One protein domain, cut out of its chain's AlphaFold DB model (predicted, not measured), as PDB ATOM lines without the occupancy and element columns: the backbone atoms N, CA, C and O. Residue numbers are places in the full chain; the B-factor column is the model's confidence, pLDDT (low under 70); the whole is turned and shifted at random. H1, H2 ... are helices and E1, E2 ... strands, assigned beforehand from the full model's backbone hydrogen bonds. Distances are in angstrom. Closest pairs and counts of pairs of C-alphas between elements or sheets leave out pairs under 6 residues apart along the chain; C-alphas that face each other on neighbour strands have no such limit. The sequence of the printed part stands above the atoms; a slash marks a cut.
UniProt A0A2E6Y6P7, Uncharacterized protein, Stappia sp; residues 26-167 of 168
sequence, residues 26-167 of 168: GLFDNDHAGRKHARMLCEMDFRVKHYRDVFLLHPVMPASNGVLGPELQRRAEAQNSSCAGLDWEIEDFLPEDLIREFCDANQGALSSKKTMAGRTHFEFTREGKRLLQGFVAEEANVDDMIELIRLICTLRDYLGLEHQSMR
ATOM      1  N   GLY A  26     -19.570  37.619  32.690       88.00
ATOM      2  CA  GLY A  26     -19.417  38.982  33.178       88.00
ATOM      3  C   GLY A  26     -20.750  39.714  33.111       88.00
ATOM      4  O   GLY A  26     -21.343  39.795  32.039       88.00
ATOM      5  N   LEU A  27     -21.195  40.266  34.232       94.19
ATOM      6  CA  LEU A  27     -22.270  41.248  34.279       94.19
ATOM      7  C   LEU A  27     -21.652  42.593  34.635       94.19
ATOM      8  O   LEU A  27     -20.920  42.688  35.618       94.19
ATOM      9  N   PHE A  28     -21.914  43.597  33.814       96.12
ATOM     10  CA  PHE A  28     -21.398  44.941  34.006       96.12
ATOM     11  C   PHE A  28     -22.555  45.920  34.078       96.12
ATOM     12  O   PHE A  28     -23.547  45.765  33.358       96.12
ATOM     13  N   ASP A  29     -22.380  46.960  34.882       96.56
ATOM     14  CA  ASP A  29     -23.214  48.148  34.799       96.56
ATOM     15  C   ASP A  29     -23.188  48.690  33.366       96.56
ATOM     16  O   ASP A  29     -22.216  48.541  32.614       96.56
ATOM     17  N   ASN A  30     -24.289  49.289  32.947       96.94
ATOM     18  CA  ASN A  30     -24.366  49.962  31.664       96.94
ATOM     19  C   ASN A  30     -24.140  51.449  31.852       96.94
ATOM     20  O   ASN A  30     -24.944  52.281  31.446       96.94
ATOM     21  N   ASP A  31     -23.005  51.760  32.454       95.75
ATOM     22  CA  ASP A  31     -22.427  53.082  32.544       95.75
ATOM     23  C   ASP A  31     -21.232  53.194  31.577       95.75
ATOM     24  O   ASP A  31     -20.926  52.295  30.775       95.75
ATOM     25  N   HIS A  32     -20.528  54.323  31.604       94.06
ATOM     26  CA  HIS A  32     -19.340  54.489  30.771       94.06
ATOM     27  C   HIS A  32     -18.260  53.438  31.077       94.06
ATOM     28  O   HIS A  32     -17.651  52.897  30.144       94.06
ATOM     29  N   ALA A  33     -18.000  53.151  32.357       94.00
ATOM     30  CA  ALA A  33     -16.931  52.248  32.757       94.00
ATOM     31  C   ALA A  33     -17.262  50.795  32.399       94.00
ATOM     32  O   ALA A  33     -16.430  50.107  31.804       94.00
ATOM     33  N   GLY A  34     -18.476  50.337  32.685       95.44
ATOM     34  CA  GLY A  34     -18.955  48.995  32.388       95.44
ATOM     35  C   GLY A  34     -19.005  48.707  30.890       95.44
ATOM     36  O   GLY A  34     -18.430  47.708  30.449       95.44
ATOM     37  N   ARG A  35     -19.522  49.633  30.065       95.56
ATOM     38  CA  ARG A  35     -19.452  49.516  28.589       95.56
ATOM     39  C   ARG A  35     -18.014  49.377  28.086       95.56
ATOM     40  O   ARG A  35     -17.735  48.559  27.205       95.56
ATOM     41  N   LYS A  36     -17.087  50.164  28.641       95.44
ATOM     42  CA  LYS A  36     -15.663  50.116  28.282       95.44
ATOM     43  C   LYS A  36     -15.018  48.791  28.695       95.44
ATOM     44  O   LYS A  36     -14.300  48.200  27.890       95.44
ATOM     45  N   HIS A  37     -15.274  48.309  29.911       93.75
ATOM     46  CA  HIS A  37     -14.731  47.043  30.405       93.75
ATOM     47  C   HIS A  37     -15.261  45.842  29.623       93.75
ATOM     48  O   HIS A  37     -14.475  44.977  29.236       93.75
ATOM     49  N   ALA A  38     -16.562  45.817  29.331       92.75
ATOM     50  CA  ALA A  38     -17.182  44.760  28.548       92.75
ATOM     51  C   ALA A  38     -16.572  44.665  27.138       92.75
ATOM     52  O   ALA A  38     -16.204  43.576  26.688       92.75
ATOM     53  N   ARG A  39     -16.369  45.816  26.479       93.31
ATOM     54  CA  ARG A  39     -15.694  45.886  25.177       93.31
ATOM     55  C   ARG A  39     -14.249  45.397  25.257       93.31
ATOM     56  O   ARG A  39     -13.863  44.525  24.485       93.31
ATOM     57  N   MET A  40     -13.479  45.918  26.212       92.31
ATOM     58  CA  MET A  40     -12.079  45.533  26.415       92.31
ATOM     59  C   MET A  40     -11.942  44.019  26.622       92.31
ATOM     60  O   MET A  40     -11.038  43.400  26.071       92.31
ATOM     61  N   LEU A  41     -12.851  43.401  27.379       88.56
ATOM     62  CA  LEU A  41     -12.824  41.961  27.617       88.56
ATOM     63  C   LEU A  41     -13.050  41.155  26.325       88.56
ATOM     64  O   LEU A  41     -12.340  40.176  26.090       88.56
ATOM     65  N   CYS A  42     -13.971  41.597  25.464       89.31
ATOM     66  CA  CYS A  42     -14.210  40.984  24.153       89.31
ATOM     67  C   CYS A  42     -13.039  41.188  23.170       89.31
ATOM     68  O   CYS A  42     -12.805  40.345  22.304       89.31
ATOM     69  N   GLU A  43     -12.305  42.298  23.286       90.31
ATOM     70  CA  GLU A  43     -11.105  42.578  22.482       90.31
ATOM     71  C   GLU A  43      -9.896  41.745  22.939       90.31
ATOM     72  O   GLU A  43      -9.103  41.294  22.113       90.31
ATOM     73  N   MET A  44      -9.762  41.510  24.247       87.06
ATOM     74  CA  MET A  44      -8.656  40.743  24.831       87.06
ATOM     75  C   MET A  44      -8.751  39.233  24.577       87.06
ATOM     76  O   MET A  44      -7.720  38.562  24.513       87.06
ATOM     77  N   ASP A  45      -9.961  38.680  24.467       83.94
ATOM     78  CA  ASP A  45     -10.185  37.272  24.131       83.94
ATOM     79  C   ASP A  45     -11.339  37.153  23.133       83.94
ATOM     80  O   ASP A  45     -12.506  37.329  23.478       83.94
ATOM     81  N   PHE A  46     -11.022  36.789  21.888       84.00
ATOM     82  CA  PHE A  46     -12.011  36.663  20.815       84.00
ATOM     83  C   PHE A  46     -13.094  35.612  21.100       84.00
ATOM     84  O   PHE A  46     -14.123  35.605  20.417       84.00
ATOM     85  N   ARG A  47     -12.869  34.705  22.058       86.50
ATOM     86  CA  ARG A  47     -13.846  33.703  22.497       86.50
ATOM     87  C   ARG A  47     -14.844  34.270  23.496       86.50
ATOM     88  O   ARG A  47     -15.820  33.594  23.769       86.50
ATOM     89  N   VAL A  48     -14.636  35.471  24.020       88.62
ATOM     90  CA  VAL A  48     -15.613  36.171  24.850       88.62
ATOM     91  C   VAL A  48     -16.458  37.058  23.942       88.62
ATOM     92  O   VAL A  48     -15.925  37.826  23.139       88.62
ATOM     93  N   LYS A  49     -17.785  36.924  24.015       90.94
ATOM     94  CA  LYS A  49     -18.726  37.687  23.186       90.94
ATOM     95  C   LYS A  49     -19.788  38.387  24.027       90.94
ATOM     96  O   LYS A  49     -20.337  37.819  24.975       90.94
ATOM     97  N   HIS A  50     -20.133  39.602  23.606       92.44
ATOM     98  CA  HIS A  50     -21.273  40.352  24.123       92.44
ATOM     99  C   HIS A  50     -22.579  39.549  24.013       92.44
ATOM    100  O   HIS A  50     -22.822  38.865  23.019       92.44
ATOM    101  N   TYR A  51     -23.390  39.628  25.067       92.94
ATOM    102  CA  TYR A  51     -24.661  38.928  25.281       92.94
ATOM    103  C   TYR A  51     -24.594  37.405  25.134       92.94
ATOM    104  O   TYR A  51     -25.615  36.745  24.946       92.94
ATOM    105  N   ARG A  52     -23.393  36.831  25.224       91.12
ATOM    106  CA  ARG A  52     -23.166  35.388  25.332       91.12
ATOM    107  C   ARG A  52     -22.376  35.060  26.590       91.12
ATOM    108  O   ARG A  52     -22.784  34.205  27.360       91.12
ATOM    109  N   ASP A  53     -21.272  35.772  26.774       90.00
ATOM    110  CA  ASP A  53     -20.343  35.602  27.890       90.00
ATOM    111  C   ASP A  53     -20.280  36.879  28.749       90.00
ATOM    112  O   ASP A  53     -19.904  36.840  29.915       90.00
ATOM    113  N   VAL A  54     -20.638  38.032  28.174       92.75
ATOM    114  CA  VAL A  54     -20.592  39.338  28.838       92.75
ATOM    115  C   VAL A  54     -21.874  40.111  28.576       92.75
ATOM    116  O   VAL A  54     -22.227  40.341  27.422       92.75
ATOM    117  N   PHE A  55     -22.542  40.555  29.631       95.06
ATOM    118  CA  PHE A  55     -23.826  41.241  29.587       95.06
ATOM    119  C   PHE A  55     -23.699  42.625  30.218       95.06
ATOM    120  O   PHE A  55     -22.952  42.816  31.176       95.06
ATOM    121  N   LEU A  56     -24.438  43.579  29.661       96.31
ATOM    122  CA  LEU A  56     -24.622  44.903  30.239       96.31
ATOM    123  C   LEU A  56     -25.996  44.953  30.902       96.31
ATOM    124  O   LEU A  56     -26.952  44.384  30.366       96.31
ATOM    125  N   LEU A  57     -26.085  45.611  32.053       97.19
ATOM    126  CA  LEU A  57     -27.354  45.843  32.725       97.19
ATOM    127  C   LEU A  57     -28.251  46.774  31.906       97.19
ATOM    128  O   LEU A  57     -27.815  47.707  31.242       97.19
ATOM    129  N   HIS A  58     -29.546  46.518  31.948       96.94
ATOM    130  CA  HIS A  58     -30.538  47.383  31.337       96.94
ATOM    131  C   HIS A  58     -31.758  47.470  32.244       96.94
ATOM    132  O   HIS A  58     -32.044  46.491  32.934       96.94
ATOM    133  N   PRO A  59     -32.534  48.565  32.159       96.31
ATOM    134  CA  PRO A  59     -33.826  48.651  32.834       96.31
ATOM    135  C   PRO A  59     -34.748  47.468  32.519       96.31
ATOM    136  O   PRO A  59     -35.529  47.037  33.360       96.31
ATOM    137  N   VAL A  60     -34.670  46.948  31.291       95.94
ATOM    138  CA  VAL A  60     -35.356  45.729  30.870       95.94
ATOM    139  C   VAL A  60     -34.331  44.718  30.376       95.94
ATOM    140  O   VAL A  60     -33.689  44.920  29.345       95.94
ATOM    141  N   MET A  61     -34.211  43.600  31.088       96.00
ATOM    142  CA  MET A  61     -33.394  42.461  30.674       96.00
ATOM    143  C   MET A  61     -34.291  41.430  29.961       96.00
ATOM    144  O   MET A  61     -35.121  40.798  30.615       96.00
ATOM    145  N   PRO A  62     -34.197  41.272  28.628       95.50
ATOM    146  CA  PRO A  62     -35.080  40.372  27.882       95.50
ATOM    147  C   PRO A  62     -34.746  38.903  28.144       95.50
ATOM    148  O   PRO A  62     -33.585  38.538  28.092       95.50
ATOM    149  N   ALA A  63     -35.733  38.014  28.285       92.75
ATOM    150  CA  ALA A  63     -35.464  36.570  28.326       92.75
ATOM    151  C   ALA A  63     -34.690  36.086  27.076       92.75
ATOM    152  O   ALA A  63     -34.951  36.537  25.953       92.75
ATOM    153  N   SER A  64     -33.775  35.124  27.230       93.31
ATOM    154  CA  SER A  64     -33.001  34.578  26.106       93.31
ATOM    155  C   SER A  64     -33.883  33.828  25.117       93.31
ATOM    156  O   SER A  64     -33.634  33.900  23.912       93.31
ATOM    157  N   ASN A  65     -34.917  33.129  25.603       89.06
ATOM    158  CA  ASN A  65     -35.703  32.164  24.828       89.06
ATOM    159  C   ASN A  65     -34.807  31.151  24.085       89.06
ATOM    160  O   ASN A  65     -35.069  30.799  22.936       89.06
ATOM    161  N   GLY A  66     -33.704  30.737  24.720       87.50
ATOM    162  CA  GLY A  66     -32.730  29.811  24.140       87.50
ATOM    163  C   GLY A  66     -31.771  30.434  23.119       87.50
ATOM    164  O   GLY A  66     -30.994  29.707  22.503       87.50
ATOM    165  N   VAL A  67     -31.791  31.761  22.931       91.69
ATOM    166  CA  VAL A  67     -30.915  32.467  21.985       91.69
ATOM    167  C   VAL A  67     -30.058  33.515  22.696       91.69
ATOM    168  O   VAL A  67     -30.573  34.375  23.410       91.69
ATOM    169  N   LEU A  68     -28.748  33.478  22.435       93.25
ATOM    170  CA  LEU A  68     -27.733  34.383  22.987       93.25
ATOM    171  C   LEU A  68     -26.999  35.166  21.883       93.25
ATOM    172  O   LEU A  68     -27.206  34.958  20.685       93.25
ATOM    173  N   GLY A  69     -26.092  36.049  22.291       93.50
ATOM    174  CA  GLY A  69     -25.203  36.796  21.410       93.50
ATOM    175  C   GLY A  69     -25.919  37.943  20.685       93.50
ATOM    176  O   GLY A  69     -26.757  38.612  21.294       93.50
ATOM    177  N   PRO A  70     -25.628  38.180  19.389       95.25
ATOM    178  CA  PRO A  70     -26.150  39.335  18.654       95.25
ATOM    179  C   PRO A  70     -27.678  39.462  18.666       95.25
ATOM    180  O   PRO A  70     -28.209  40.568  18.664       95.25
ATOM    181  N   GLU A  71     -28.406  38.346  18.695       96.12
ATOM    182  CA  GLU A  71     -29.872  38.375  18.715       96.12
ATOM    183  C   GLU A  71     -30.432  38.850  20.058       96.12
ATOM    184  O   GLU A  71     -31.381  39.633  20.102       96.12
ATOM    185  N   LEU A  72     -29.843  38.397  21.166       96.50
ATOM    186  CA  LEU A  72     -30.222  38.871  22.494       96.50
ATOM    187  C   LEU A  72     -29.846  40.345  22.672       96.50
ATOM    188  O   LEU A  72     -30.648  41.117  23.191       96.50
ATOM    189  N   GLN A  73     -28.677  40.743  22.164       96.25
ATOM    190  CA  GLN A  73     -28.246  42.138  22.148       96.25
ATOM    191  C   GLN A  73     -29.259  43.038  21.428       96.25
ATOM    192  O   GLN A  73     -29.730  44.010  22.012       96.25
ATOM    193  N   ARG A  74     -29.656  42.688  20.196       96.62
ATOM    194  CA  ARG A  74     -30.647  43.466  19.430       96.62
ATOM    195  C   ARG A  74     -31.981  43.593  20.160       96.62
ATOM    196  O   ARG A  74     -32.599  44.653  20.123       96.62
ATOM    197  N   ARG A  75     -32.431  42.532  20.839       96.94
ATOM    198  CA  ARG A  75     -33.652  42.581  21.657       96.94
ATOM    199  C   ARG A  75     -33.500  43.506  22.858       96.94
ATOM    200  O   ARG A  75     -34.417  44.279  23.119       96.94
ATOM    201  N   ALA A  76     -32.364  43.458  23.553       96.25
ATOM    202  CA  ALA A  76     -32.088  44.358  24.667       96.25
ATOM    203  C   ALA A  76     -32.076  45.821  24.196       96.25
ATOM    204  O   ALA A  76     -32.764  46.657  24.777       96.25
ATOM    205  N   GLU A  77     -31.387  46.121  23.094       96.06
ATOM    206  CA  GLU A  77     -31.348  47.458  22.492       96.06
ATOM    207  C   GLU A  77     -32.743  47.939  22.064       96.06
ATOM    208  O   GLU A  77     -33.125  49.069  22.359       96.06
ATOM    209  N   ALA A  78     -33.542  47.076  21.428       97.12
ATOM    210  CA  ALA A  78     -34.895  47.420  20.998       97.12
ATOM    211  C   ALA A  78     -35.827  47.717  22.185       97.12
ATOM    212  O   ALA A  78     -36.505  48.748  22.190       97.12
ATOM    213  N   GLN A  79     -35.837  46.852  23.207       97.25
ATOM    214  CA  GLN A  79     -36.702  47.004  24.385       97.25
ATOM    215  C   GLN A  79     -36.308  48.186  25.275       97.25
ATOM    216  O   GLN A  79     -37.162  48.735  25.963       97.25
ATOM    217  N   ASN A  80     -35.041  48.605  25.239       97.44
ATOM    218  CA  ASN A  80     -34.533  49.727  26.028       97.44
ATOM    219  C   ASN A  80     -34.290  50.991  25.193       97.44
ATOM    220  O   ASN A  80     -33.679  51.939  25.681       97.44
ATOM    221  N   SER A  81     -34.769  51.036  23.948       97.19
ATOM    222  CA  SER A  81     -34.580  52.178  23.045       97.19
ATOM    223  C   SER A  81     -35.140  53.489  23.611       97.19
ATOM    224  O   SER A  81     -34.533  54.544  23.436       97.19
ATOM    225  N   SER A  82     -36.238  53.426  24.371       96.56
ATOM    226  CA  SER A  82     -36.814  54.575  25.084       96.56
ATOM    227  C   SER A  82     -35.930  55.104  26.216       96.56
ATOM    228  O   SER A  82     -36.131  56.227  26.666       96.56
ATOM    229  N   CYS A  83     -34.962  54.306  26.669       95.25
ATOM    230  CA  CYS A  83     -34.000  54.634  27.715       95.25
ATOM    231  C   CYS A  83     -32.581  54.851  27.152       95.25
ATOM    232  O   CYS A  83     -31.604  54.800  27.899       95.25
ATOM    233  N   ALA A  84     -32.435  55.079  25.843       93.06
ATOM    234  CA  ALA A  84     -31.131  55.265  25.216       93.06
ATOM    235  C   ALA A  84     -30.369  56.460  25.824       93.06
ATOM    236  O   ALA A  84     -30.818  57.603  25.757       93.06
ATOM    237  N   GLY A  85     -29.194  56.196  26.406       91.38
ATOM    238  CA  GLY A  85     -28.374  57.206  27.086       91.38
ATOM    239  C   GLY A  85     -28.714  57.419  28.567       91.38
ATOM    240  O   GLY A  85     -28.250  58.398  29.161       91.38
ATOM    241  N   LEU A  86     -29.538  56.552  29.161       96.00
ATOM    242  CA  LEU A  86     -29.586  56.359  30.609       96.00
ATOM    243  C   LEU A  86     -28.469  55.383  30.971       96.00
ATOM    244  O   LEU A  86     -28.423  54.291  30.400       96.00
ATOM    245  N   ASP A  87     -27.578  55.788  31.870       97.19
ATOM    246  CA  ASP A  87     -26.708  54.816  32.517       97.19
ATOM    247  C   ASP A  87     -27.556  53.981  33.485       97.19
ATOM    248  O   ASP A  87     -28.593  54.448  33.956       97.19
ATOM    249  N   TRP A  88     -27.186  52.721  33.683       97.75
ATOM    250  CA  TRP A  88     -27.973  51.806  34.507       97.75
ATOM    251  C   TRP A  88     -27.057  50.917  35.326       97.75
ATOM    252  O   TRP A  88     -26.247  50.173  34.764       97.75
ATOM    253  N   GLU A  89     -27.209  50.989  36.636       97.25
ATOM    254  CA  GLU A  89     -26.415  50.255  37.613       97.25
ATOM    255  C   GLU A  89     -27.306  49.275  38.391       97.25
ATOM    256  O   GLU A  89     -28.531  49.244  38.238       97.25
ATOM    257  N   ILE A  90     -26.698  48.406  39.196       95.81
ATOM    258  CA  ILE A  90     -27.447  47.380  39.931       95.81
ATOM    259  C   ILE A  90     -28.401  47.974  40.978       95.81
ATOM    260  O   ILE A  90     -29.490  47.440  41.187       95.81
ATOM    261  N   GLU A  91     -28.027  49.087  41.607       96.06
ATOM    262  CA  GLU A  91     -28.851  49.810  42.578       96.06
ATOM    263  C   GLU A  91     -30.122  50.413  41.968       96.06
ATOM    264  O   GLU A  91     -31.105  50.586  42.682       96.06
ATOM    265  N   ASP A  92     -30.157  50.653  40.654       97.50
ATOM    266  CA  ASP A  92     -31.333  51.206  39.970       97.50
ATOM    267  C   ASP A  92     -32.493  50.193  39.856       97.50
ATOM    268  O   ASP A  92     -33.601  50.540  39.440       97.50
ATOM    269  N   PHE A  93     -32.261  48.928  40.231       97.19
ATOM    270  CA  PHE A  93     -33.320  47.928  40.403       97.19
ATOM    271  C   PHE A  93     -34.040  48.035  41.753       97.19
ATOM    272  O   PHE A  93     -35.062  47.376  41.933       97.19
ATOM    273  N   LEU A  94     -33.527  48.826  42.699       97.50
ATOM    274  CA  LEU A  94     -34.198  49.055  43.974       97.50
ATOM    275  C   LEU A  94     -35.424  49.964  43.777       97.50
ATOM    276  O   LEU A  94     -35.396  50.873  42.940       97.50
ATOM    277  N   PRO A  95     -36.511  49.748  44.535       96.56
ATOM    278  CA  PRO A  95     -37.706  50.567  44.416       96.56
ATOM    279  C   PRO A  95     -37.432  52.008  44.862       96.56
ATOM    280  O   PRO A  95     -36.683  52.265  45.805       96.56
ATOM    281  N   GLU A  96     -38.089  52.961  44.197       95.75
ATOM    282  CA  GLU A  96     -37.898  54.394  44.453       95.75
ATOM    283  C   GLU A  96     -38.234  54.785  45.900       95.75
ATOM    284  O   GLU A  96     -37.585  55.667  46.456       95.75
ATOM    285  N   ASP A  97     -39.197  54.107  46.531       96.62
ATOM    286  CA  ASP A  97     -39.565  54.362  47.925       96.62
ATOM    287  C   ASP A  97     -38.425  54.006  48.895       96.62
ATOM    288  O   ASP A  97     -38.069  54.840  49.728       96.62
ATOM    289  N   LEU A  98     -37.773  52.848  48.719       97.69
ATOM    290  CA  LEU A  98     -36.613  52.441  49.525       97.69
ATOM    291  C   LEU A  98     -35.423  53.387  49.312       97.69
ATOM    292  O   LEU A  98     -34.752  53.786  50.264       97.69
ATOM    293  N   ILE A  99     -35.177  53.797  48.061       97.88
ATOM    294  CA  ILE A  99     -34.133  54.781  47.746       97.88
ATOM    295  C   ILE A  99     -34.431  56.134  48.399       97.88
ATOM    296  O   ILE A  99     -33.520  56.785  48.916       97.88
ATOM    297  N   ARG A 100     -35.694  56.570  48.399       97.06
ATOM    298  CA  ARG A 100     -36.104  57.821  49.043       97.06
ATOM    299  C   ARG A 100     -35.859  57.768  50.548       97.06
ATOM    300  O   ARG A 100     -35.235  58.684  51.071       97.06
ATOM    301  N   GLU A 101     -36.280  56.696  51.213       97.75
ATOM    302  CA  GLU A 101     -36.047  56.503  52.651       97.75
ATOM    303  C   GLU A 101     -34.552  56.512  52.990       97.75
ATOM    304  O   GLU A 101     -34.120  57.208  53.914       97.75
ATOM    305  N   PHE A 102     -33.737  55.835  52.178       98.38
ATOM    306  CA  PHE A 102     -32.283  55.874  52.305       98.38
ATOM    307  C   PHE A 102     -31.725  57.302  52.194       98.38
ATOM    308  O   PHE A 102     -30.900  57.713  53.018       98.38
ATOM    309  N   CYS A 103     -32.152  58.062  51.181       97.62
ATOM    310  CA  CYS A 103     -31.694  59.433  50.954       97.62
ATOM    311  C   CYS A 103     -32.127  60.398  52.064       97.62
ATOM    312  O   CYS A 103     -31.354  61.293  52.415       97.62
ATOM    313  N   ASP A 104     -33.316  60.206  52.634       97.25
ATOM    314  CA  ASP A 104     -33.814  61.007  53.754       97.25
ATOM    315  C   ASP A 104     -32.978  60.762  55.023       97.25
ATOM    316  O   ASP A 104     -32.637  61.710  55.737       97.25
ATOM    317  N   ALA A 105     -32.574  59.509  55.266       97.25
ATOM    318  CA  ALA A 105     -31.697  59.136  56.374       97.25
ATOM    319  C   ALA A 105     -30.222  59.543  56.159       97.25
ATOM    320  O   ALA A 105     -29.496  59.776  57.127       97.25
ATOM    321  N   ASN A 106     -29.769  59.655  54.905       97.25
ATOM    322  CA  ASN A 106     -28.365  59.881  54.542       97.25
ATOM    323  C   ASN A 106     -28.210  61.090  53.609       97.25
ATOM    324  O   ASN A 106     -27.893  60.966  52.421       97.25
ATOM    325  N   GLN A 107     -28.404  62.291  54.160       96.06
ATOM    326  CA  GLN A 107     -28.284  63.537  53.401       96.06
ATOM    327  C   GLN A 107     -26.913  63.658  52.716       96.06
ATOM    328  O   GLN A 107     -25.863  63.518  53.341       96.06
ATOM    329  N   GLY A 108     -26.926  63.949  51.412       95.62
ATOM    330  CA  GLY A 108     -25.714  64.068  50.594       95.62
ATOM    331  C   GLY A 108     -25.182  62.748  50.024       95.62
ATOM    332  O   GLY A 108     -24.179  62.768  49.313       95.62
ATOM    333  N   ALA A 109     -25.842  61.610  50.273       97.62
ATOM    334  CA  ALA A 109     -25.467  60.336  49.656       97.62
ATOM    335  C   ALA A 109     -25.693  60.324  48.132       97.62
ATOM    336  O   ALA A 109     -24.905  59.706  47.412       97.62
ATOM    337  N   LEU A 110     -26.731  61.016  47.649       97.56
ATOM    338  CA  LEU A 110     -27.094  61.119  46.234       97.56
ATOM    339  C   LEU A 110     -26.408  62.325  45.575       97.56
ATOM    340  O   LEU A 110     -26.608  63.467  45.993       97.56
ATOM    341  N   SER A 111     -25.634  62.076  44.520       97.12
ATOM    342  CA  SER A 111     -24.959  63.110  43.729       97.12
ATOM    343  C   SER A 111     -25.886  63.706  42.672       97.12
ATOM    344  O   SER A 111     -25.923  64.920  42.478       97.12
ATOM    345  N   SER A 112     -26.619  62.855  41.950       96.81
ATOM    346  CA  SER A 112     -27.562  63.288  40.919       96.81
ATOM    347  C   SER A 112     -28.615  62.217  40.633       96.81
ATOM    348  O   SER A 112     -28.452  61.062  41.012       96.81
ATOM    349  N   LYS A 113     -29.700  62.599  39.955       96.88
ATOM    350  CA  LYS A 113     -30.711  61.662  39.457       96.88
ATOM    351  C   LYS A 113     -31.101  62.005  38.029       96.88
ATOM    352  O   LYS A 113     -31.171  63.185  37.672       96.88
ATOM    353  N   LYS A 114     -31.396  60.987  37.224       97.38
ATOM    354  CA  LYS A 114     -31.843  61.151  35.838       97.38
ATOM    355  C   LYS A 114     -33.009  60.215  35.561       97.38
ATOM    356  O   LYS A 114     -32.877  59.012  35.726       97.38
ATOM    357  N   THR A 115     -34.126  60.757  35.086       97.06
ATOM    358  CA  THR A 115     -35.323  59.971  34.758       97.06
ATOM    359  C   THR A 115     -35.573  60.011  33.257       97.06
ATOM    360  O   THR A 115     -35.540  61.078  32.642       97.06
ATOM    361  N   MET A 116     -35.836  58.853  32.657       96.94
ATOM    362  CA  MET A 116     -36.176  58.717  31.246       96.94
ATOM    363  C   MET A 116     -37.140  57.545  31.048       96.94
ATOM    364  O   MET A 116     -36.918  56.464  31.581       96.94
ATOM    365  N   ALA A 117     -38.227  57.771  30.303       94.50
ATOM    366  CA  ALA A 117     -39.257  56.764  30.018       94.50
ATOM    367  C   ALA A 117     -39.775  56.003  31.263       94.50
ATOM    368  O   ALA A 117     -40.010  54.799  31.212       94.50
ATOM    369  N   GLY A 118     -39.939  56.705  32.391       94.19
ATOM    370  CA  GLY A 118     -40.425  56.116  33.647       94.19
ATOM    371  C   GLY A 118     -39.396  55.269  34.405       94.19
ATOM    372  O   GLY A 118     -39.759  54.586  35.353       94.19
ATOM    373  N   ARG A 119     -38.123  55.300  33.999       95.81
ATOM    374  CA  ARG A 119     -36.998  54.680  34.706       95.81
ATOM    375  C   ARG A 119     -36.093  55.769  35.261       95.81
ATOM    376  O   ARG A 119     -35.866  56.767  34.576       95.81
ATOM    377  N   THR A 120     -35.582  55.582  36.470       97.44
ATOM    378  CA  THR A 120     -34.731  56.560  37.151       97.44
ATOM    379  C   THR A 120     -33.393  55.919  37.463       97.44
ATOM    380  O   THR A 120     -33.360  54.846  38.046       97.44
ATOM    381  N   HIS A 121     -32.321  56.586  37.050       98.00
ATOM    382  CA  HIS A 121     -30.963  56.291  37.471       98.00
ATOM    383  C   HIS A 121     -30.588  57.201  38.644       98.00
ATOM    384  O   HIS A 121     -30.814  58.423  38.576       98.00
ATOM    385  N   PHE A 122     -30.013  56.613  39.687       97.44
ATOM    386  CA  PHE A 122     -29.556  57.293  40.892       97.44
ATOM    387  C   PHE A 122     -28.029  57.236  40.987       97.44
ATOM    388  O   PHE A 122     -27.444  56.211  41.313       97.44
ATOM    389  N   GLU A 123     -27.370  58.372  40.765       97.56
ATOM    390  CA  GLU A 123     -25.919  58.467  40.912       97.56
ATOM    391  C   GLU A 123     -25.584  58.763  42.376       97.56
ATOM    392  O   GLU A 123     -25.787  59.885  42.859       97.56
ATOM    393  N   PHE A 124     -25.034  57.781  43.081       97.62
ATOM    394  CA  PHE A 124     -24.595  57.930  44.467       97.62
ATOM    395  C   PHE A 124     -23.120  58.303  44.575       97.62
ATOM    396  O   PHE A 124     -22.270  57.895  43.787       97.62
ATOM    397  N   THR A 125     -22.775  59.038  45.629       97.75
ATOM    398  CA  THR A 125     -21.372  59.188  46.024       97.75
ATOM    399  C   THR A 125     -20.785  57.827  46.409       97.75
ATOM    400  O   THR A 125     -21.500  56.907  46.807       97.75
ATOM    401  N   ARG A 126     -19.454  57.696  46.376       95.38
ATOM    402  CA  ARG A 126     -18.777  56.461  46.810       95.38
ATOM    403  C   ARG A 126     -19.162  56.044  48.234       95.38
ATOM    404  O   ARG A 126     -19.315  54.856  48.503       95.38
ATOM    405  N   GLU A 127     -19.293  57.017  49.132       96.50
ATOM    406  CA  GLU A 127     -19.730  56.765  50.505       96.50
ATOM    407  C   GLU A 127     -21.222  56.413  50.559       96.50
ATOM    408  O   GLU A 127     -21.597  55.465  51.241       96.50
ATOM    409  N   GLY A 128     -22.053  57.088  49.760       97.62
ATOM    410  CA  GLY A 128     -23.467  56.759  49.588       97.62
ATOM    411  C   GLY A 128     -23.688  55.305  49.171       97.62
ATOM    412  O   GLY A 128     -24.454  54.613  49.828       97.62
ATOM    413  N   LYS A 129     -22.952  54.795  48.172       96.00
ATOM    414  CA  LYS A 129     -23.043  53.380  47.751       96.00
ATOM    415  C   LYS A 129     -22.707  52.406  48.887       96.00
ATOM    416  O   LYS A 129     -23.365  51.382  49.049       96.00
ATOM    417  N   ARG A 130     -21.701  52.735  49.706       95.88
ATOM    418  CA  ARG A 130     -21.312  51.925  50.872       95.88
ATOM    419  C   ARG A 130     -22.417  51.891  51.929       95.88
ATOM    420  O   ARG A 130     -22.684  50.832  52.491       95.88
ATOM    421  N   LEU A 131     -23.033  53.038  52.210       97.81
ATOM    422  CA  LEU A 131     -24.129  53.151  53.174       97.81
ATOM    423  C   LEU A 131     -25.406  52.477  52.662       97.81
ATOM    424  O   LEU A 131     -26.063  51.782  53.429       97.81
ATOM    425  N   LEU A 132     -25.707  52.613  51.367       97.88
ATOM    426  CA  LEU A 132     -26.865  51.996  50.724       97.88
ATOM    427  C   LEU A 132     -26.845  50.475  50.882       97.88
ATOM    428  O   LEU A 132     -27.865  49.885  51.210       97.88
ATOM    429  N   GLN A 133     -25.680  49.840  50.721       95.69
ATOM    430  CA  GLN A 133     -25.551  48.396  50.925       95.69
ATOM    431  C   GLN A 133     -25.968  47.965  52.341       95.69
ATOM    432  O   GLN A 133     -26.654  46.956  52.490       95.69
ATOM    433  N   GLY A 134     -25.544  48.710  53.366       96.56
ATOM    434  CA  GLY A 134     -25.925  48.440  54.754       96.56
ATOM    435  C   GLY A 134     -27.417  48.667  54.980       96.56
ATOM    436  O   GLY A 134     -28.092  47.792  55.502       96.56
ATOM    437  N   PHE A 135     -27.934  49.792  54.487       97.88
ATOM    438  CA  PHE A 135     -29.346  50.148  54.599       97.88
ATOM    439  C   PHE A 135     -30.264  49.101  53.952       97.88
ATOM    440  O   PHE A 135     -31.202  48.631  54.581       97.88
ATOM    441  N   VAL A 136     -29.961  48.666  52.726       97.19
ATOM    442  CA  VAL A 136     -30.734  47.624  52.029       97.19
ATOM    443  C   VAL A 136     -30.683  46.298  52.789       97.19
ATOM    444  O   VAL A 136     -31.680  45.590  52.844       97.19
ATOM    445  N   ALA A 137     -29.548  45.945  53.396       95.94
ATOM    446  CA  ALA A 137     -29.439  44.712  54.174       95.94
ATOM    447  C   ALA A 137     -30.266  44.733  55.472       95.94
ATOM    448  O   ALA A 137     -30.634  43.667  55.965       95.94
ATOM    449  N   GLU A 138     -30.522  45.918  56.029       97.12
ATOM    450  CA  GLU A 138     -31.255  46.109  57.285       97.12
ATOM    451  C   GLU A 138     -32.758  46.321  57.059       97.12
ATOM    452  O   GLU A 138     -33.565  45.735  57.779       97.12
ATOM    453  N   GLU A 139     -33.127  47.109  56.048       97.06
ATOM    454  CA  GLU A 139     -34.490  47.628  55.878       97.06
ATOM    455  C   GLU A 139     -35.272  46.965  54.734       97.06
ATOM    456  O   GLU A 139     -36.502  46.926  54.774       97.06
ATOM    457  N   ALA A 140     -34.596  46.427  53.708       96.56
ATOM    458  CA  ALA A 140     -35.299  45.885  52.547       96.56
ATOM    459  C   ALA A 140     -36.029  44.582  52.888       96.56
ATOM    460  O   ALA A 140     -35.474  43.652  53.484       96.56
ATOM    461  N   ASN A 141     -37.272  44.478  52.434       96.44
ATOM    462  CA  ASN A 141     -38.039  43.243  52.484       96.44
ATOM    463  C   ASN A 141     -37.960  42.493  51.139       96.44
ATOM    464  O   ASN A 141     -37.301  42.911  50.187       96.44
ATOM    465  N   VAL A 142     -38.612  41.330  51.054       93.88
ATOM    466  CA  VAL A 142     -38.585  40.509  49.832       93.88
ATOM    467  C   VAL A 142     -39.252  41.216  48.648       93.88
ATOM    468  O   VAL A 142     -38.778  41.060  47.522       93.88
ATOM    469  N   ASP A 143     -40.300  42.007  48.891       95.50
ATOM    470  CA  ASP A 143     -41.020  42.730  47.840       95.50
ATOM    471  C   ASP A 143     -40.127  43.807  47.206       95.50
ATOM    472  O   ASP A 143     -40.120  43.958  45.981       95.50
ATOM    473  N   ASP A 144     -39.280  44.462  48.004       96.50
ATOM    474  CA  ASP A 144     -38.288  45.427  47.509       96.50
ATOM    475  C   ASP A 144     -37.235  44.777  46.601       96.50
ATOM    476  O   ASP A 144     -36.660  45.414  45.719       96.50
ATOM    477  N   MET A 145     -36.996  43.477  46.785       96.12
ATOM    478  CA  MET A 145     -35.981  42.721  46.056       96.12
ATOM    479  C   MET A 145     -36.533  42.020  44.809       96.12
ATOM    480  O   MET A 145     -35.767  41.363  44.098       96.12
ATOM    481  N   ILE A 146     -37.828  42.159  44.497       96.00
ATOM    482  CA  ILE A 146     -38.484  41.467  43.372       96.00
ATOM    483  C   ILE A 146     -37.769  41.723  42.044       96.00
ATOM    484  O   ILE A 146     -37.529  40.783  41.283       96.00
ATOM    485  N   GLU A 147     -37.403  42.970  41.747       95.50
ATOM    486  CA  GLU A 147     -36.748  43.314  40.481       95.50
ATOM    487  C   GLU A 147     -35.331  42.722  40.389       95.50
ATOM    488  O   GLU A 147     -34.942  42.198  39.341       95.50
ATOM    489  N   LEU A 148     -34.593  42.677  41.501       95.69
ATOM    490  CA  LEU A 148     -33.300  41.988  41.576       95.69
ATOM    491  C   LEU A 148     -33.453  40.464  41.445       95.69
ATOM    492  O   LEU A 148     -32.666  39.820  40.750       95.69
ATOM    493  N   ILE A 149     -34.490  39.866  42.034       95.06
ATOM    494  CA  ILE A 149     -34.802  38.437  41.865       95.06
ATOM    495  C   ILE A 149     -35.145  38.134  40.398       95.06
ATOM    496  O   ILE A 149     -34.672  37.135  39.843       95.06
ATOM    497  N   ARG A 150     -35.909  39.006  39.728       95.50
ATOM    498  CA  ARG A 150     -36.215  38.907  38.289       95.50
ATOM    499  C   ARG A 150     -34.957  39.029  37.431       95.50
ATOM    500  O   ARG A 150     -34.791  38.247  36.489       95.50
ATOM    501  N   LEU A 151     -34.045  39.940  37.776       95.31
ATOM    502  CA  LEU A 151     -32.727  40.039  37.149       95.31
ATOM    503  C   LEU A 151     -31.952  38.723  37.306       95.31
ATOM    504  O   LEU A 151     -31.489  38.172  36.308       95.31
ATOM    505  N   ILE A 152     -31.875  38.162  38.516       93.81
ATOM    506  CA  ILE A 152     -31.199  36.880  38.773       93.81
ATOM    507  C   ILE A 152     -31.830  35.750  37.953       93.81
ATOM    508  O   ILE A 152     -31.107  34.979  37.323       93.81
ATOM    509  N   CYS A 153     -33.161  35.659  37.902       94.38
ATOM    510  CA  CYS A 153     -33.860  34.678  37.068       94.38
ATOM    511  C   CYS A 153     -33.492  34.826  35.586       94.38
ATOM    512  O   CYS A 153     -33.254  33.829  34.908       94.38
ATOM    513  N   THR A 154     -33.389  36.062  35.101       94.50
ATOM    514  CA  THR A 154     -33.004  36.359  33.717       94.50
ATOM    515  C   THR A 154     -31.556  35.957  33.432       94.50
ATOM    516  O   THR A 154     -31.270  35.331  32.415       94.50
ATOM    517  N   LEU A 155     -30.634  36.220  34.359       92.38
ATOM    518  CA  LEU A 155     -29.246  35.771  34.237       92.38
ATOM    519  C   LEU A 155     -29.147  34.241  34.253       92.38
ATOM    520  O   LEU A 155     -28.390  33.662  33.479       92.38
ATOM    521  N   ARG A 156     -29.937  33.564  35.094       91.38
ATOM    522  CA  ARG A 156     -30.015  32.096  35.103       91.38
ATOM    523  C   ARG A 156     -30.538  31.550  33.779       91.38
ATOM    524  O   ARG A 156     -29.974  30.581  33.281       91.38
ATOM    525  N   ASP A 157     -31.546  32.188  33.189       92.56
ATOM    526  CA  ASP A 157     -32.034  31.859  31.848       92.56
ATOM    527  C   ASP A 157     -30.920  31.975  30.794       92.56
ATOM    528  O   ASP A 157     -30.705  31.039  30.026       92.56
ATOM    529  N   TYR A 158     -30.122  33.048  30.825       92.12
ATOM    530  CA  TYR A 158     -28.984  33.215  29.907       92.12
ATOM    531  C   TYR A 158     -27.938  32.106  30.046       92.12
ATOM    532  O   TYR A 158     -27.279  31.732  29.077       92.12
ATOM    533  N   LEU A 159     -27.788  31.572  31.257       87.06
ATOM    534  CA  LEU A 159     -26.851  30.502  31.582       87.06
ATOM    535  C   LEU A 159     -27.421  29.096  31.337       87.06
ATOM    536  O   LEU A 159     -26.687  28.118  31.489       87.06
ATOM    537  N   GLY A 160     -28.700  28.974  30.967       87.94
ATOM    538  CA  GLY A 160     -29.387  27.686  30.848       87.94
ATOM    539  C   GLY A 160     -29.596  26.984  32.196       87.94
ATOM    540  O   GLY A 160     -29.622  25.757  32.251       87.94
ATOM    541  N   LEU A 161     -29.701  27.748  33.286       87.50
ATOM    542  CA  LEU A 161     -29.906  27.242  34.643       87.50
ATOM    543  C   LEU A 161     -31.393  27.267  35.026       87.50
ATOM    544  O   LEU A 161     -32.127  28.214  34.725       87.50
ATOM    545  N   GLU A 162     -31.831  26.241  35.758       87.94
ATOM    546  CA  GLU A 162     -33.194  26.148  36.286       87.94
ATOM    547  C   GLU A 162     -33.493  27.311  37.243       87.94
ATOM    548  O   GLU A 162     -32.694  27.616  38.124       87.94
ATOM    549  N   HIS A 163     -34.631  27.981  37.091       88.94
ATOM    550  CA  HIS A 163     -34.976  29.151  37.910       88.94
ATOM    551  C   HIS A 163     -36.484  29.298  38.156       88.94
ATOM    552  O   HIS A 163     -36.921  30.322  38.672       88.94
ATOM    553  N   GLN A 164     -37.301  28.304  37.780       87.19
ATOM    554  CA  GLN A 164     -38.761  28.401  37.905       87.19
ATOM    555  C   GLN A 164     -39.214  28.529  39.363       87.19
ATOM    556  O   GLN A 164     -40.123  29.299  39.643       87.19
ATOM    557  N   SER A 165     -38.532  27.849  40.284       85.81
ATOM    558  CA  SER A 165     -38.796  27.913  41.727       85.81
ATOM    559  C   SER A 165     -38.436  29.250  42.382       85.81
ATOM    560  O   SER A 165     -38.808  29.471  43.529       85.81
ATOM    561  N   MET A 166     -37.709  30.126  41.682       85.38
ATOM    562  CA  MET A 166     -37.293  31.443  42.180       85.38
ATOM    563  C   MET A 166     -38.186  32.581  41.677       85.38
ATOM    564  O   MET A 166     -37.975  33.727  42.068       85.38
ATOM    565  N   ARG A 167     -39.119  32.302  40.758       82.69
ATOM    566  CA  ARG A 167     -39.975  33.345  40.194       82.69
ATOM    567  C   ARG A 167     -40.964  33.822  41.270       82.69
ATOM    568  O   ARG A 167     -41.637  32.961  41.837       82.69
TER     569      ARG A 167
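Overview. This is residues 26 to 167 of the 168 residues of an uncharacterized protein of Stappia sp (UniProt A0A2E6Y6P7). Two loosely joined halves lie next to each other along the longest axis. One holds the small parallel sheet E1 E2 with H1 packed on it, along with H2 and H6, which are apart from each other and from H1, and the unnamed stretch of residues 57 to 69 runs among them; the other holds the hairpin E3 E4 with H4 and H5 gathered at the end away from its turn. The short H3 sits between the halves, packed on E4 and close to H6. The printed part has 142 residues with six named helices and four named strands in the order E1, H1, E2, H2, H3, H4, E3, E4, H5, H6, and its class is mixed, helices and strands. It is compact, with a radius of gyration of the C-alphas of 15.9 A and spans of 45 by 35 by 27 A.

Arrangement. E1, residues 26 to 28, and E2, residues 54 to 56, are parallel neighbours at 18 degrees, with N 28 and O 55 within hydrogen-bond range at 2.9 A and N 55 and O 26 at 2.8 A. With H1, residues 32 to 44, they make a strand-helix-strand unit, two parallel neighbour strands with a helix between them in the chain, and its crossover is right-handed. The closest C-alphas of E1 and H1 are those of Phe 28 and Gly 34, 5.0 A apart; those of H1 and E2 are Ala 38 and Val 54, 6.4 A apart. H2, residues 70 to 79, is apart from H1 and from E1. H3, residues 90 to 93, comes closest to E4, residues 119 to 124, at the C-alphas of Asp 92 and His 121, 5.7 A apart. H3 and H6, residues 146 to 158, are close but not clearly touching, with the C-alphas of Phe 93 and Glu 147 closest at 5.7 A. E3, residues 110 to 116, and E4 form an antiparallel hairpin at 164 degrees, with N 111 and O 123 at 2.8 A and N 119 and O 116 at 2.9 A, both within hydrogen-bond range. H4, residues 96 to 105, is near E4, and its closest C-alpha pair with E3 is Cys 103 and Leu 110, 6.8 A apart. H4 and H5, residues 126 to 139, are close but not clearly touching, with the C-alphas of Phe 102 and Phe 135 closest at 6.8 A; they run opposite ways at a steep tilt of 69.7 degrees, only just short of about perpendicular. Every O i to N i+4 pair is within hydrogen-bond range in H1, H2, H4 and H6; in H5 it is 9 of 10, and H3 is too short for such a pair.

Along the chain. E1 begins at C-alpha 26, (-19.417, 38.982, 33.178). H1 is 18.4 A long from first to last C-alpha, E2 7.0 A and H2 14.2 A. H3 is 5.9 A long, and H4 is 14.2 A long. E3 is 17.7 A long and begins at C-alpha 110, (-27.094, 61.119, 46.234), while E4 is 16.1 A long. H5, the longest helix with 14 residues, is 20.2 A long. H6 is 18.4 A long and ends at C-alpha 158, (-28.984, 33.215, 29.907).

Size, cuts and confidence. The two C-alphas farthest apart are those of Phe 46 and Ala 105, at 46.4 A. The printed part has no cut. The link from E2 to H2, with 13 residues, is long. The mean pLDDT of the printed part is 94.5, and no printed residue is under 70.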